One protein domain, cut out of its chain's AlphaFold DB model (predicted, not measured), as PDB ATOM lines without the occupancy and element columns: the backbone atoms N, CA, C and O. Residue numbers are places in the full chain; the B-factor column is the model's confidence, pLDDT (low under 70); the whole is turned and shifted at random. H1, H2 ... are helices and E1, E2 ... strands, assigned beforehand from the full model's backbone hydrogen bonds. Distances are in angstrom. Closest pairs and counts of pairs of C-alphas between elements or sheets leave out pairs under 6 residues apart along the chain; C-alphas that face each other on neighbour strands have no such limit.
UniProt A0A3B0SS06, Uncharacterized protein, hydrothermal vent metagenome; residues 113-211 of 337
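This is residues 113 to 211 of the 337 residues of an uncharacterized protein of hydrothermal vent metagenome (UniProt A0A3B0SS06). Helices H1 and H2 pack over one face of a twisted four-stranded wall, the other face bare: two layers. Along 99 printed residues come E1 H1 E2 E3 E4 H2; the mixed sheet runs E1 E2 E4 E3. The class is mixed; the whole is compact, with a radius of gyration of the C-alphas of 12.4 A and spans of 36, 29 and 24 A.

Inner strands E2, residues 157 to 163, and E4, residues 182 to 187, are parallel, with N 161 and O 184 2.9 A apart. E1, residues 116 to 121, and E3, residues 170 to 174, are the edge strands. H1, residues 132 to 148, and H2, residues 194 to 207, lie on the same face of the sheet. In both, every O i to N i+4 pair is within hydrogen-bond range.

H1 spans 24.2 A. C-alpha 116 begins E1 at (242.140, 213.512, 202.718); C-alpha 207 ends H2 at (221.348, 200.478, 212.631).

The printed part has no cut; no link is long; no printed residue is under 70 in pLDDT.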
ATOM      1  N   ASP A 113     246.301 207.528 208.886       91.06
ATOM      2  CA  ASP A 113     245.741 208.831 208.528       91.06
ATOM      3  C   ASP A 113     245.100 208.777 207.124       91.06
ATOM      4  O   ASP A 113     245.722 208.265 206.178       91.06
ATOM      5  N   PRO A 114     243.893 209.342 206.939       95.12
ATOM      6  CA  PRO A 114     243.275 209.409 205.625       95.12
ATOM      7  C   PRO A 114     244.130 210.252 204.675       95.12
ATOM      8  O   PRO A 114     244.765 211.237 205.058       95.12
ATOM      9  N   LEU A 115     244.093 209.927 203.380       95.12
ATOM     10  CA  LEU A 115     244.758 210.739 202.356       95.12
ATOM     11  C   LEU A 115     244.167 212.153 202.293       95.12
ATOM     12  O   LEU A 115     244.879 213.115 201.990       95.12
ATOM     13  N   ALA A 116     242.857 212.261 202.521       95.56
ATOM     14  CA  ALA A 116     242.140 213.512 202.718       95.56
ATOM     15  C   ALA A 116     240.745 213.265 203.305       95.56
ATOM     16  O   ALA A 116     240.072 212.301 202.937       95.56
ATOM     17  N   THR A 117     240.287 214.223 204.109       95.38
ATOM     18  CA  THR A 117     238.913 214.320 204.612       95.38
ATOM     19  C   THR A 117     238.163 215.417 203.850       95.38
ATOM     20  O   THR A 117     238.689 216.511 203.613       95.38
ATOM     21  N   PHE A 118     236.926 215.131 203.448       96.06
ATOM     22  CA  PHE A 118     236.062 216.023 202.678       96.06
ATOM     23  C   PHE A 118     234.736 216.235 203.400       96.06
ATOM     24  O   PHE A 118     234.081 215.266 203.776       96.06
ATOM     25  N   ASP A 119     234.280 217.485 203.502       96.00
ATOM     26  CA  ASP A 119     232.928 217.762 203.986       96.00
ATOM     27  C   ASP A 119     231.881 217.215 203.004       96.00
ATOM     28  O   ASP A 119     231.999 217.360 201.780       96.00
ATOM     29  N   VAL A 120     230.799 216.663 203.545       96.00
ATOM     30  CA  VAL A 120     229.599 216.266 202.806       96.00
ATOM     31  C   VAL A 120     228.517 217.314 203.055       96.00
ATOM     32  O   VAL A 120     227.834 217.334 204.080       96.00
ATOM     33  N   ALA A 121     228.334 218.214 202.090       91.31
ATOM     34  CA  ALA A 121     227.313 219.252 202.163       91.31
ATOM     35  C   ALA A 121     225.978 218.724 201.624       91.31
ATOM     36  O   ALA A 121     225.694 218.773 200.419       91.31
ATOM     37  N   GLY A 122     225.149 218.221 202.539       85.50
ATOM     38  CA  GLY A 122     223.870 217.588 202.232       85.50
ATOM     39  C   GLY A 122     224.070 216.208 201.621       85.50
ATOM     40  O   GLY A 122     223.901 215.215 202.306       85.50
ATOM     41  N   ASP A 123     224.437 216.165 200.341       86.62
ATOM     42  CA  ASP A 123     224.560 214.917 199.576       86.62
ATOM     43  C   ASP A 123     225.778 214.871 198.640       86.62
ATOM     44  O   ASP A 123     225.908 214.014 197.764       86.62
ATOM     45  N   ARG A 124     226.652 215.873 198.745       91.12
ATOM     46  CA  ARG A 124     227.746 216.095 197.802       91.12
ATOM     47  C   ARG A 124     229.038 216.338 198.549       91.12
ATOM     48  O   ARG A 124     229.060 217.156 199.466       91.12
ATOM     49  N   LEU A 125     230.108 215.710 198.069       93.75
ATOM     50  CA  LEU A 125     231.458 216.058 198.488       93.75
ATOM     51  C   LEU A 125     231.775 217.508 198.131       93.75
ATOM     52  O   LEU A 125     231.574 217.954 196.995       93.75
ATOM     53  N   VAL A 126     232.321 218.226 199.104       93.62
ATOM     54  CA  VAL A 126     232.904 219.550 198.919       93.62
ATOM     55  C   VAL A 126     234.381 219.375 198.590       93.62
ATOM     56  O   VAL A 126     235.232 219.244 199.466       93.62
ATOM     57  N   VAL A 127     234.702 219.378 197.297       88.19
ATOM     58  CA  VAL A 127     236.093 219.308 196.835       88.19
ATOM     59  C   VAL A 127     236.730 220.693 196.912       88.19
ATOM     60  O   VAL A 127     236.293 221.634 196.246       88.19
ATOM     61  N   GLN A 128     237.779 220.814 197.721       79.44
ATOM     62  CA  GLN A 128     238.550 222.046 197.859       79.44
ATOM     63  C   GLN A 128     239.555 222.204 196.709       79.44
ATOM     64  O   GLN A 128     240.176 221.235 196.273       79.44
ATOM     65  N   GLU A 129     239.793 223.445 196.265       74.69
ATOM     66  CA  GLU A 129     240.749 223.746 195.180       74.69
ATOM     67  C   GLU A 129     242.190 223.308 195.492       74.69
ATOM     68  O   GLU A 129     242.978 223.094 194.575       74.69
ATOM     69  N   ALA A 130     242.545 223.180 196.774       71.88
ATOM     70  CA  ALA A 130     243.878 222.768 197.203       71.88
ATOM     71  C   ALA A 130     244.167 221.272 196.962       71.88
ATOM     72  O   ALA A 130     245.337 220.907 196.871       71.88
ATOM     73  N   SER A 131     243.130 220.440 196.791       83.69
ATOM     74  CA  SER A 131     243.267 218.986 196.615       83.69
ATOM     75  C   SER A 131     242.421 218.423 195.454       83.69
ATOM     76  O   SER A 131     241.636 217.499 195.677       83.69
ATOM     77  N   PRO A 132     242.544 218.921 194.201       87.88
ATOM     78  CA  PRO A 132     241.649 218.512 193.112       87.88
ATOM     79  C   PRO A 132     241.777 217.030 192.741       87.88
ATOM     80  O   PRO A 132     240.771 216.363 192.539       87.88
ATOM     81  N   GLU A 133     243.004 216.501 192.697       93.56
ATOM     82  CA  GLU A 133     243.266 215.098 192.341       93.56
ATOM     83  C   GLU A 133     242.696 214.124 193.382       93.56
ATOM     84  O   GLU A 133     242.023 213.157 193.029       93.56
ATOM     85  N   LEU A 134     242.902 214.407 194.674       95.25
ATOM     86  CA  LEU A 134     242.294 213.629 195.757       95.25
ATOM     87  C   LEU A 134     240.769 213.760 195.737       95.25
ATOM     88  O   LEU A 134     240.072 212.780 195.966       95.25
ATOM     89  N   GLY A 135     240.247 214.941 195.401       95.25
ATOM     90  CA  GLY A 135     238.813 215.156 195.244       95.25
ATOM     91  C   GLY A 135     238.191 214.326 194.121       95.25
ATOM     92  O   GLY A 135     237.100 213.796 194.298       95.25
ATOM     93  N   GLU A 136     238.870 214.169 192.983       94.81
ATOM     94  CA  GLU A 136     238.404 213.308 191.883       94.81
ATOM     95  C   GLU A 136     238.409 211.819 192.271       94.81
ATOM     96  O   GLU A 136     237.467 211.085 191.949       94.81
ATOM     97  N   ARG A 137     239.433 211.378 193.010       96.06
ATOM     98  CA  ARG A 137     239.532 210.012 193.550       96.06
ATOM     99  C   ARG A 137     238.431 209.739 194.574       96.06
ATOM    100  O   ARG A 137     237.651 208.806 194.394       96.06
ATOM    101  N   ALA A 138     238.275 210.622 195.558       96.75
ATOM    102  CA  ALA A 138     237.210 210.557 196.554       96.75
ATOM    103  C   ALA A 138     235.821 210.568 195.907       96.75
ATOM    104  O   ALA A 138     234.974 209.743 196.235       96.75
ATOM    105  N   ALA A 139     235.600 211.438 194.917       95.75
ATOM    106  CA  ALA A 139     234.344 211.480 194.177       95.75
ATOM    107  C   ALA A 139     234.052 210.168 193.444       95.75
ATOM    108  O   ALA A 139     232.887 209.811 193.311       95.75
ATOM    109  N   THR A 140     235.064 209.435 192.978       95.31
ATOM    110  CA  THR A 140     234.853 208.130 192.336       95.31
ATOM    111  C   THR A 140     234.243 207.129 193.316       95.31
ATOM    112  O   THR A 140     233.223 206.518 192.998       95.31
ATOM    113  N   VAL A 141     234.814 207.025 194.518       96.75
ATOM    114  CA  VAL A 141     234.346 206.112 195.572       96.75
ATOM    115  C   VAL A 141     232.992 206.568 196.128       96.75
ATOM    116  O   VAL A 141     232.019 205.813 196.106       96.75
ATOM    117  N   TRP A 142     232.874 207.840 196.515       97.44
ATOM    118  CA  TRP A 142     231.630 208.425 197.023       97.44
ATOM    119  C   TRP A 142     230.468 208.302 196.039       97.44
ATOM    120  O   TRP A 142     229.345 207.996 196.431       97.44
ATOM    121  N   ASN A 143     230.712 208.505 194.741       96.75
ATOM    122  CA  ASN A 143     229.655 208.368 193.746       96.75
ATOM    123  C   ASN A 143     229.141 206.928 193.642       96.75
ATOM    124  O   ASN A 143     227.988 206.752 193.249       96.75
ATOM    125  N   ARG A 144     229.942 205.907 193.989       97.44
ATOM    126  CA  ARG A 144     229.430 204.535 194.076       97.44
ATOM    127  C   ARG A 144     228.494 204.380 195.271       97.44
ATOM    128  O   ARG A 144     227.382 203.897 195.083       97.44
ATOM    129  N   PHE A 145     228.862 204.902 196.440       97.88
ATOM    130  CA  PHE A 145     227.972 204.934 197.607       97.88
ATOM    131  C   PHE A 145     226.654 205.672 197.316       97.88
ATOM    132  O   PHE A 145     225.574 205.149 197.579       97.88
ATOM    133  N   VAL A 146     226.728 206.833 196.654       97.50
ATOM    134  CA  VAL A 146     225.571 207.612 196.169       97.50
ATOM    135  C   VAL A 146     224.668 206.818 195.224       97.50
ATOM    136  O   VAL A 146     223.453 207.013 195.231       97.50
ATOM    137  N   GLN A 147     225.254 205.982 194.363       97.25
ATOM    138  CA  GLN A 147     224.497 205.141 193.438       97.25
ATOM    139  C   GLN A 147     223.789 204.009 194.172       97.25
ATOM    140  O   GLN A 147     222.637 203.737 193.857       97.25
ATOM    141  N   LEU A 148     224.460 203.359 195.124       97.62
ATOM    142  CA  LEU A 148     223.915 202.219 195.856       97.62
ATOM    143  C   LEU A 148     222.816 202.650 196.828       97.62
ATOM    144  O   LEU A 148     221.688 202.157 196.747       97.62
ATOM    145  N   VAL A 149     223.138 203.597 197.710       97.69
ATOM    146  CA  VAL A 149     222.326 203.955 198.871       97.69
ATOM    147  C   VAL A 149     221.464 205.188 198.570       97.69
ATOM    148  O   VAL A 149     221.987 206.245 198.189       97.69
ATOM    149  N   PRO A 150     220.131 205.102 198.746       96.06
ATOM    150  CA  PRO A 150     219.252 206.240 198.532       96.06
ATOM    151  C   PRO A 150     219.620 207.457 199.376       96.06
ATOM    152  O   PRO A 150     220.049 207.325 200.516       96.06
ATOM    153  N   VAL A 151     219.395 208.657 198.830       95.56
ATOM    154  CA  VAL A 151     219.779 209.920 199.484       95.56
ATOM    155  C   VAL A 151     219.227 210.043 200.903       95.56
ATOM    156  O   VAL A 151     219.948 210.499 201.779       95.56
ATOM    157  N   GLU A 152     217.990 209.600 201.144       94.56
ATOM    158  CA  GLU A 152     217.353 209.683 202.463       94.56
ATOM    159  C   GLU A 152     218.091 208.867 203.538       94.56
ATOM    160  O   GLU A 152     218.094 209.264 204.700       94.56
ATOM    161  N   GLU A 153     218.766 207.789 203.134       95.69
ATOM    162  CA  GLU A 153     219.412 206.803 204.012       95.69
ATOM    163  C   GLU A 153     220.890 207.104 204.287       95.69
ATOM    164  O   GLU A 153     221.576 206.316 204.929       95.69
ATOM    165  N   ARG A 154     221.409 208.221 203.769       95.06
ATOM    166  CA  ARG A 154     222.813 208.630 203.951       95.06
ATOM    167  C   ARG A 154     222.988 210.095 204.322       95.06
ATOM    168  O   ARG A 154     224.105 210.605 204.341       95.06
ATOM    169  N   LEU A 155     221.891 210.778 204.661       95.50
ATOM    170  CA  LEU A 155     221.935 212.178 205.082       95.50
ATOM    171  C   LEU A 155     222.719 212.381 206.377       95.50
ATOM    172  O   LEU A 155     223.136 213.512 206.613       95.50
ATOM    173  N   MET A 156     222.901 211.354 207.218       95.94
ATOM    174  CA  MET A 156     223.702 211.448 208.446       95.94
ATOM    175  C   MET A 156     225.195 211.648 208.171       95.94
ATOM    176  O   MET A 156     225.877 212.243 209.003       95.94
ATOM    177  N   VAL A 157     225.692 211.240 207.001       97.75
ATOM    178  CA  VAL A 157     227.109 211.378 206.655       97.75
ATOM    179  C   VAL A 157     227.434 212.856 206.425       97.75
ATOM    180  O   VAL A 157     226.831 213.520 205.581       97.75
ATOM    181  N   SER A 158     228.348 213.410 207.220       97.00
ATOM    182  CA  SER A 158     228.822 214.801 207.126       97.00
ATOM    183  C   SER A 158     230.263 214.928 206.670       97.00
ATOM    184  O   SER A 158     230.641 216.020 206.255       97.00
ATOM    185  N   ALA A 159     231.045 213.856 206.726       97.06
ATOM    186  CA  ALA A 159     232.393 213.839 206.188       97.06
ATOM    187  C   ALA A 159     232.676 212.508 205.490       97.06
ATOM    188  O   ALA A 159     232.083 211.480 205.812       97.06
ATOM    189  N   PHE A 160     233.572 212.559 204.515       97.81
ATOM    190  CA  PHE A 160     234.065 211.397 203.797       97.81
ATOM    191  C   PHE A 160     235.587 211.388 203.828       97.81
ATOM    192  O   PHE A 160     236.213 212.411 203.536       97.81
ATOM    193  N   GLU A 161     236.167 210.235 204.122       97.62
ATOM    194  CA  GLU A 161     237.610 210.043 204.188       97.62
ATOM    195  C   GLU A 161     238.066 209.117 203.066       97.62
ATOM    196  O   GLU A 161     237.578 208.000 202.895       97.62
ATOM    197  N   LEU A 162     238.996 209.611 202.248       97.56
ATOM    198  CA  LEU A 162     239.639 208.791 201.233       97.56
ATOM    199  C   LEU A 162     240.838 208.095 201.870       97.56
ATOM    200  O   LEU A 162     241.822 208.759 202.198       97.56
ATOM    201  N   MET A 163     240.776 206.774 201.989       96.81
ATOM    202  CA  MET A 163     241.877 205.980 202.527       96.81
ATOM    203  C   MET A 163     242.820 205.531 201.407       96.81
ATOM    204  O   MET A 163     242.418 205.408 200.246       96.81
ATOM    205  N   ASP A 164     244.088 205.307 201.755       94.88
ATOM    206  CA  ASP A 164     245.083 204.788 200.816       94.88
ATOM    207  C   ASP A 164     244.705 203.392 200.307       94.88
ATOM    208  O   ASP A 164     244.061 202.619 201.008       94.88
ATOM    209  N   ALA A 165     245.140 203.042 199.096       92.06
ATOM    210  CA  ALA A 165     244.863 201.733 198.509       92.06
ATOM    211  C   ALA A 165     245.448 200.553 199.311       92.06
ATOM    212  O   ALA A 165     245.017 199.422 199.105       92.06
ATOM    213  N   GLY A 166     246.440 200.792 200.178       89.38
ATOM    214  CA  GLY A 166     246.965 199.803 201.121       89.38
ATOM    215  C   GLY A 166     246.132 199.631 202.396       89.38
ATOM    216  O   GLY A 166     246.400 198.700 203.146       89.38
ATOM    217  N   TYR A 167     245.150 200.503 202.654       90.06
ATOM    218  CA  TYR A 167     244.125 200.269 203.669       90.06
ATOM    219  C   TYR A 167     243.113 199.272 203.100       90.06
ATOM    220  O   TYR A 167     242.568 199.496 202.020       90.06
ATOM    221  N   GLU A 168     242.878 198.160 203.785       85.12
ATOM    222  CA  GLU A 168     242.113 197.031 203.238       85.12
ATOM    223  C   GLU A 168     240.631 197.034 203.655       85.12
ATOM    224  O   GLU A 168     240.023 195.978 203.743       85.12
ATOM    225  N   GLY A 169     240.016 198.206 203.854       91.88
ATOM    226  CA  GLY A 169     238.626 198.276 204.305       91.88
ATOM    227  C   GLY A 169     237.960 199.642 204.170       91.88
ATOM    228  O   GLY A 169     238.344 200.499 203.361       91.88
ATOM    229  N   ALA A 170     236.935 199.820 204.989       96.69
ATOM    230  CA  ALA A 170     236.228 201.060 205.242       96.69
ATOM    231  C   ALA A 170     235.925 201.146 206.745       96.69
ATOM    232  O   ALA A 170     236.259 200.225 207.489       96.69
ATOM    233  N   HIS A 171     235.378 202.276 207.174       97.06
ATOM    234  CA  HIS A 171     234.892 202.469 208.531       97.06
ATOM    235  C   HIS A 171     233.850 203.585 208.572       97.06
ATOM    236  O   HIS A 171     233.830 204.489 207.719       97.06
ATOM    237  N   VAL A 172     233.052 203.592 209.636       97.69
ATOM    238  CA  VAL A 172     232.198 204.714 210.014       97.69
ATOM    239  C   VAL A 172     232.347 205.036 211.492       97.69
ATOM    240  O   VAL A 172     232.529 204.153 212.320       97.69
ATOM    241  N   TYR A 173     232.250 206.317 211.835       96.31
ATOM    242  CA  TYR A 173     232.221 206.759 213.229       96.31
ATOM    243  C   TYR A 173     231.443 208.074 213.375       96.31
ATOM    244  O   TYR A 173     231.368 208.863 212.422       96.31
ATOM    245  N   PRO A 174     230.824 208.336 214.540       96.19
ATOM    246  CA  PRO A 174     230.152 209.600 214.802       96.19
ATOM    247  C   PRO A 174     231.163 210.750 214.924       96.19
ATOM    248  O   PRO A 174     232.263 210.574 215.437       96.19
ATOM    249  N   THR A 175     230.791 211.957 214.496       95.38
ATOM    250  CA  THR A 175     231.654 213.136 214.671       95.38
ATOM    251  C   THR A 175     231.661 213.617 216.123       95.38
ATOM    252  O   THR A 175     230.618 213.619 216.779       95.38
ATOM    253  N   ASP A 176     232.806 214.120 216.594       91.38
ATOM    254  CA  ASP A 176     232.961 214.634 217.964       91.38
ATOM    255  C   ASP A 176     232.029 215.817 218.283       91.38
ATOM    256  O   ASP A 176     231.487 215.920 219.387       91.38
ATOM    257  N   ASP A 177     231.841 216.725 217.319       93.50
ATOM    258  CA  ASP A 177     231.050 217.949 217.506       93.50
ATOM    259  C   ASP A 177     229.534 217.675 217.518       93.50
ATOM    260  O   ASP A 177     228.780 218.335 218.241       93.50
ATOM    261  N   ASP A 178     229.076 216.718 216.705       95.69
ATOM    262  CA  ASP A 178     227.681 216.284 216.628       95.69
ATOM    263  C   ASP A 178     227.624 214.763 216.398       95.69
ATOM    264  O   ASP A 178     227.694 214.305 215.254       95.69
ATOM    265  N   PRO A 179     227.430 213.953 217.451       94.25
ATOM    266  CA  PRO A 179     227.461 212.496 217.337       94.25
ATOM    267  C   PRO A 179     226.220 211.910 216.641       94.25
ATOM    268  O   PRO A 179     226.079 210.698 216.525       94.25
ATOM    269  N   THR A 180     225.290 212.751 216.170       96.50
ATOM    270  CA  THR A 180     224.229 212.324 215.239       96.50
ATOM    271  C   THR A 180     224.686 212.339 213.777       96.50
ATOM    272  O   THR A 180     223.972 211.861 212.890       96.50
ATOM    273  N   ARG A 181     225.864 212.910 213.515       96.94
ATOM    274  CA  ARG A 181     226.508 213.018 212.210       96.94
ATOM    275  C   ARG A 181     227.672 212.045 212.142       96.94
ATOM    276  O   ARG A 181     228.320 211.807 213.153       96.94
ATOM    277  N   TRP A 182     227.934 211.513 210.955       97.62
ATOM    278  CA  TRP A 182     228.874 210.411 210.768       97.62
ATOM    279  C   TRP A 182     229.942 210.732 209.728       97.62
ATOM    280  O   TRP A 182     229.703 211.472 208.766       97.62
ATOM    281  N   VAL A 183     231.113 210.144 209.924       98.12
ATOM    282  CA  VAL A 183     232.182 210.048 208.936       98.12
ATOM    283  C   VAL A 183     232.089 208.686 208.256       98.12
ATOM    284  O   VAL A 183     231.771 207.700 208.912       98.12
ATOM    285  N   LEU A 184     232.331 208.645 206.946       98.44
ATOM    286  CA  LEU A 184     232.515 207.414 206.177       98.44
ATOM    287  C   LEU A 184     233.908 207.436 205.546       98.44
ATOM    288  O   LEU A 184     234.152 208.241 204.643       98.44
ATOM    289  N   GLY A 185     234.802 206.565 205.997       98.00
ATOM    290  CA  GLY A 185     236.126 206.378 205.414       98.00
ATOM    291  C   GLY A 185     236.169 205.139 204.540       98.00
ATOM    292  O   GLY A 185     235.673 204.093 204.933       98.00
ATOM    293  N   VAL A 186     236.717 205.243 203.330       98.06
ATOM    294  CA  VAL A 186     236.730 204.123 202.374       98.06
ATOM    295  C   VAL A 186     238.049 204.076 201.617       98.06
ATOM    296  O   VAL A 186     238.508 205.085 201.071       98.06
ATOM    297  N   SER A 187     238.638 202.884 201.533       97.00
ATOM    298  CA  SER A 187     239.790 202.627 200.671       97.00
ATOM    299  C   SER A 187     239.441 202.710 199.194       97.00
ATOM    300  O   SER A 187     238.486 202.106 198.702       97.00
ATOM    301  N   GLU A 188     240.282 203.408 198.434       94.38
ATOM    302  CA  GLU A 188     240.220 203.364 196.971       94.38
ATOM    303  C   GLU A 188     240.749 202.046 196.372       94.38
ATOM    304  O   GLU A 188     240.653 201.838 195.160       94.38
ATOM    305  N   GLY A 189     241.309 201.160 197.204       94.44
ATOM    306  CA  GLY A 189     241.899 199.876 196.823       94.44
ATOM    307  C   GLY A 189     240.923 198.696 196.760       94.44
ATOM    308  O   GLY A 189     241.304 197.644 196.251       94.44
ATOM    309  N   LEU A 190     239.668 198.857 197.201       93.88
ATOM    310  CA  LEU A 190     238.714 197.746 197.401       93.88
ATOM    311  C   LEU A 190     238.309 196.997 196.121       93.88
ATOM    312  O   LEU A 190     237.870 195.852 196.166       93.88
ATOM    313  N   GLY A 191     238.443 197.617 194.946       94.06
ATOM    314  CA  GLY A 191     238.230 196.938 193.667       94.06
ATOM    315  C   GLY A 191     236.846 196.285 193.532       94.06
ATOM    316  O   GLY A 191     235.860 196.974 193.282       94.06
ATOM    317  N   ARG A 192     236.790 194.948 193.604       93.25
ATOM    318  CA  ARG A 192     235.541 194.175 193.456       93.25
ATOM    319  C   ARG A 192     234.722 194.087 194.740       93.25
ATOM    320  O   ARG A 192     233.533 193.804 194.632       93.25
ATOM    321  N   ASP A 193     235.344 194.359 195.877       95.19
ATOM    322  CA  ASP A 193     234.736 194.212 197.198       95.19
ATOM    323  C   ASP A 193     234.083 195.531 197.649       95.19
ATOM    324  O   ASP A 193     233.313 195.561 198.599       95.19
ATOM    325  N   LEU A 194     234.298 196.618 196.889       96.81
ATOM    326  CA  LEU A 194     233.791 197.961 197.184       96.81
ATOM    327  C   LEU A 194     232.288 197.991 197.492       96.81
ATOM    328  O   LEU A 194     231.878 198.673 198.423       96.81
ATOM    329  N   ASP A 195     231.460 197.295 196.712       98.00
ATOM    330  CA  ASP A 195     230.010 197.325 196.924       98.00
ATOM    331  C   ASP A 195     229.613 196.632 198.226       98.00
ATOM    332  O   ASP A 195     228.752 197.132 198.939       98.00
ATOM    333  N   GLU A 196     230.239 195.500 198.535       97.88
ATOM    334  CA  GLU A 196     229.987 194.749 199.764       97.88
ATOM    335  C   GLU A 196     230.421 195.552 200.984       97.88
ATOM    336  O   GLU A 196     229.605 195.789 201.872       97.88
ATOM    337  N   THR A 197     231.637 196.098 200.955       98.00
ATOM    338  CA  THR A 197     232.151 196.971 202.010       98.00
ATOM    339  C   THR A 197     231.266 198.206 202.213       98.00
ATOM    340  O   THR A 197     230.904 198.531 203.335       98.00
ATOM    341  N   LEU A 198     230.835 198.888 201.146       98.62
ATOM    342  CA  LEU A 198     229.946 200.051 201.279       98.62
ATOM    343  C   LEU A 198     228.576 199.697 201.876       98.62
ATOM    344  O   LEU A 198     227.963 200.534 202.539       98.62
ATOM    345  N   LEU A 199     228.065 198.495 201.603       98.69
ATOM    346  CA  LEU A 199     226.794 198.029 202.157       98.69
ATOM    347  C   LEU A 199     226.928 197.576 203.612       98.69
ATOM    348  O   LEU A 199     225.985 197.786 204.373       98.69
ATOM    349  N   HIS A 200     228.081 197.027 203.993       98.75
ATOM    350  CA  HIS A 200     228.449 196.781 205.384       98.75
ATOM    351  C   HIS A 200     228.458 198.095 206.180       98.75
ATOM    352  O   HIS A 200     227.689 198.246 207.127       98.75
ATOM    353  N   GLU A 201     229.213 199.104 205.723       98.69
ATOM    354  CA  GLU A 201     229.261 200.414 206.394       98.69
ATOM    355  C   GLU A 201     227.887 201.087 206.451       98.69
ATOM    356  O   GLU A 201     227.522 201.747 207.425       98.69
ATOM    357  N   TRP A 202     227.071 200.912 205.409       98.56
ATOM    358  CA  TRP A 202     225.688 201.371 205.448       98.56
ATOM    359  C   TRP A 202     224.854 200.645 206.514       98.56
ATOM    360  O   TRP A 202     224.002 201.276 207.140       98.56
ATOM    361  N   GLY A 203     225.101 199.353 206.741       98.69
ATOM    362  CA  GLY A 203     224.518 198.570 207.829       98.69
ATOM    363  C   GLY A 203     224.779 199.199 209.196       98.69
ATOM    364  O   GLY A 203     223.830 199.400 209.959       98.69
ATOM    365  N   HIS A 204     226.017 199.621 209.458       98.62
ATOM    366  CA  HIS A 204     226.348 200.424 210.638       98.62
ATOM    367  C   HIS A 204     225.562 201.737 210.662       98.62
ATOM    368  O   HIS A 204     224.814 201.993 211.604       98.62
ATOM    369  N   LEU A 205     225.626 202.543 209.595       98.25
ATOM    370  CA  LEU A 205     224.944 203.846 209.544       98.25
ATOM    371  C   LEU A 205     223.438 203.754 209.809       98.25
ATOM    372  O   LEU A 205     222.892 204.611 210.505       98.25
ATOM    373  N   VAL A 206     222.746 202.754 209.257       97.88
ATOM    374  CA  VAL A 206     221.293 202.626 209.420       97.88
ATOM    375  C   VAL A 206     220.925 202.110 210.812       97.88
ATOM    376  O   VAL A 206     219.990 202.638 211.417       97.88
ATOM    377  N   THR A 207     221.679 201.150 211.360       98.25
ATOM    378  CA  THR A 207     221.348 200.478 212.631       98.25
ATOM    379  C   THR A 207     221.930 201.142 213.881       98.25
ATOM    380  O   THR A 207     221.388 200.942 214.969       98.25
ATOM    381  N   LEU A 208     222.956 201.984 213.732       97.56
ATOM    382  CA  LEU A 208     223.564 202.796 214.796       97.56
ATOM    383  C   LEU A 208     223.199 204.286 214.696       97.56
ATOM    384  O   LEU A 208     223.639 205.098 215.509       97.56
ATOM    385  N   SER A 209     222.363 204.672 213.725       95.75
ATOM    386  CA  SER A 209     221.857 206.045 213.613       95.75
ATOM    387  C   SER A 209     221.197 206.528 214.910       95.75
ATOM    388  O   SER A 209     220.637 205.751 215.679       95.75
ATOM    389  N   ALA A 210     221.127 207.846 215.108       95.88
ATOM    390  CA  ALA A 210     220.491 208.437 216.290       95.88
ATOM    391  C   ALA A 210     218.997 208.071 216.470       95.88
ATOM    392  O   ALA A 210     218.449 208.255 217.559       95.88
ATOM    393  N   SER A 211     218.320 207.585 215.419       95.69
ATOM    394  CA  SER A 211     216.954 207.045 215.502       95.69
ATOM    395  C   SER A 211     216.877 205.631 216.074       95.69
ATOM    396  O   SER A 211     215.811 205.254 216.551       95.69
TER     397      SER A 211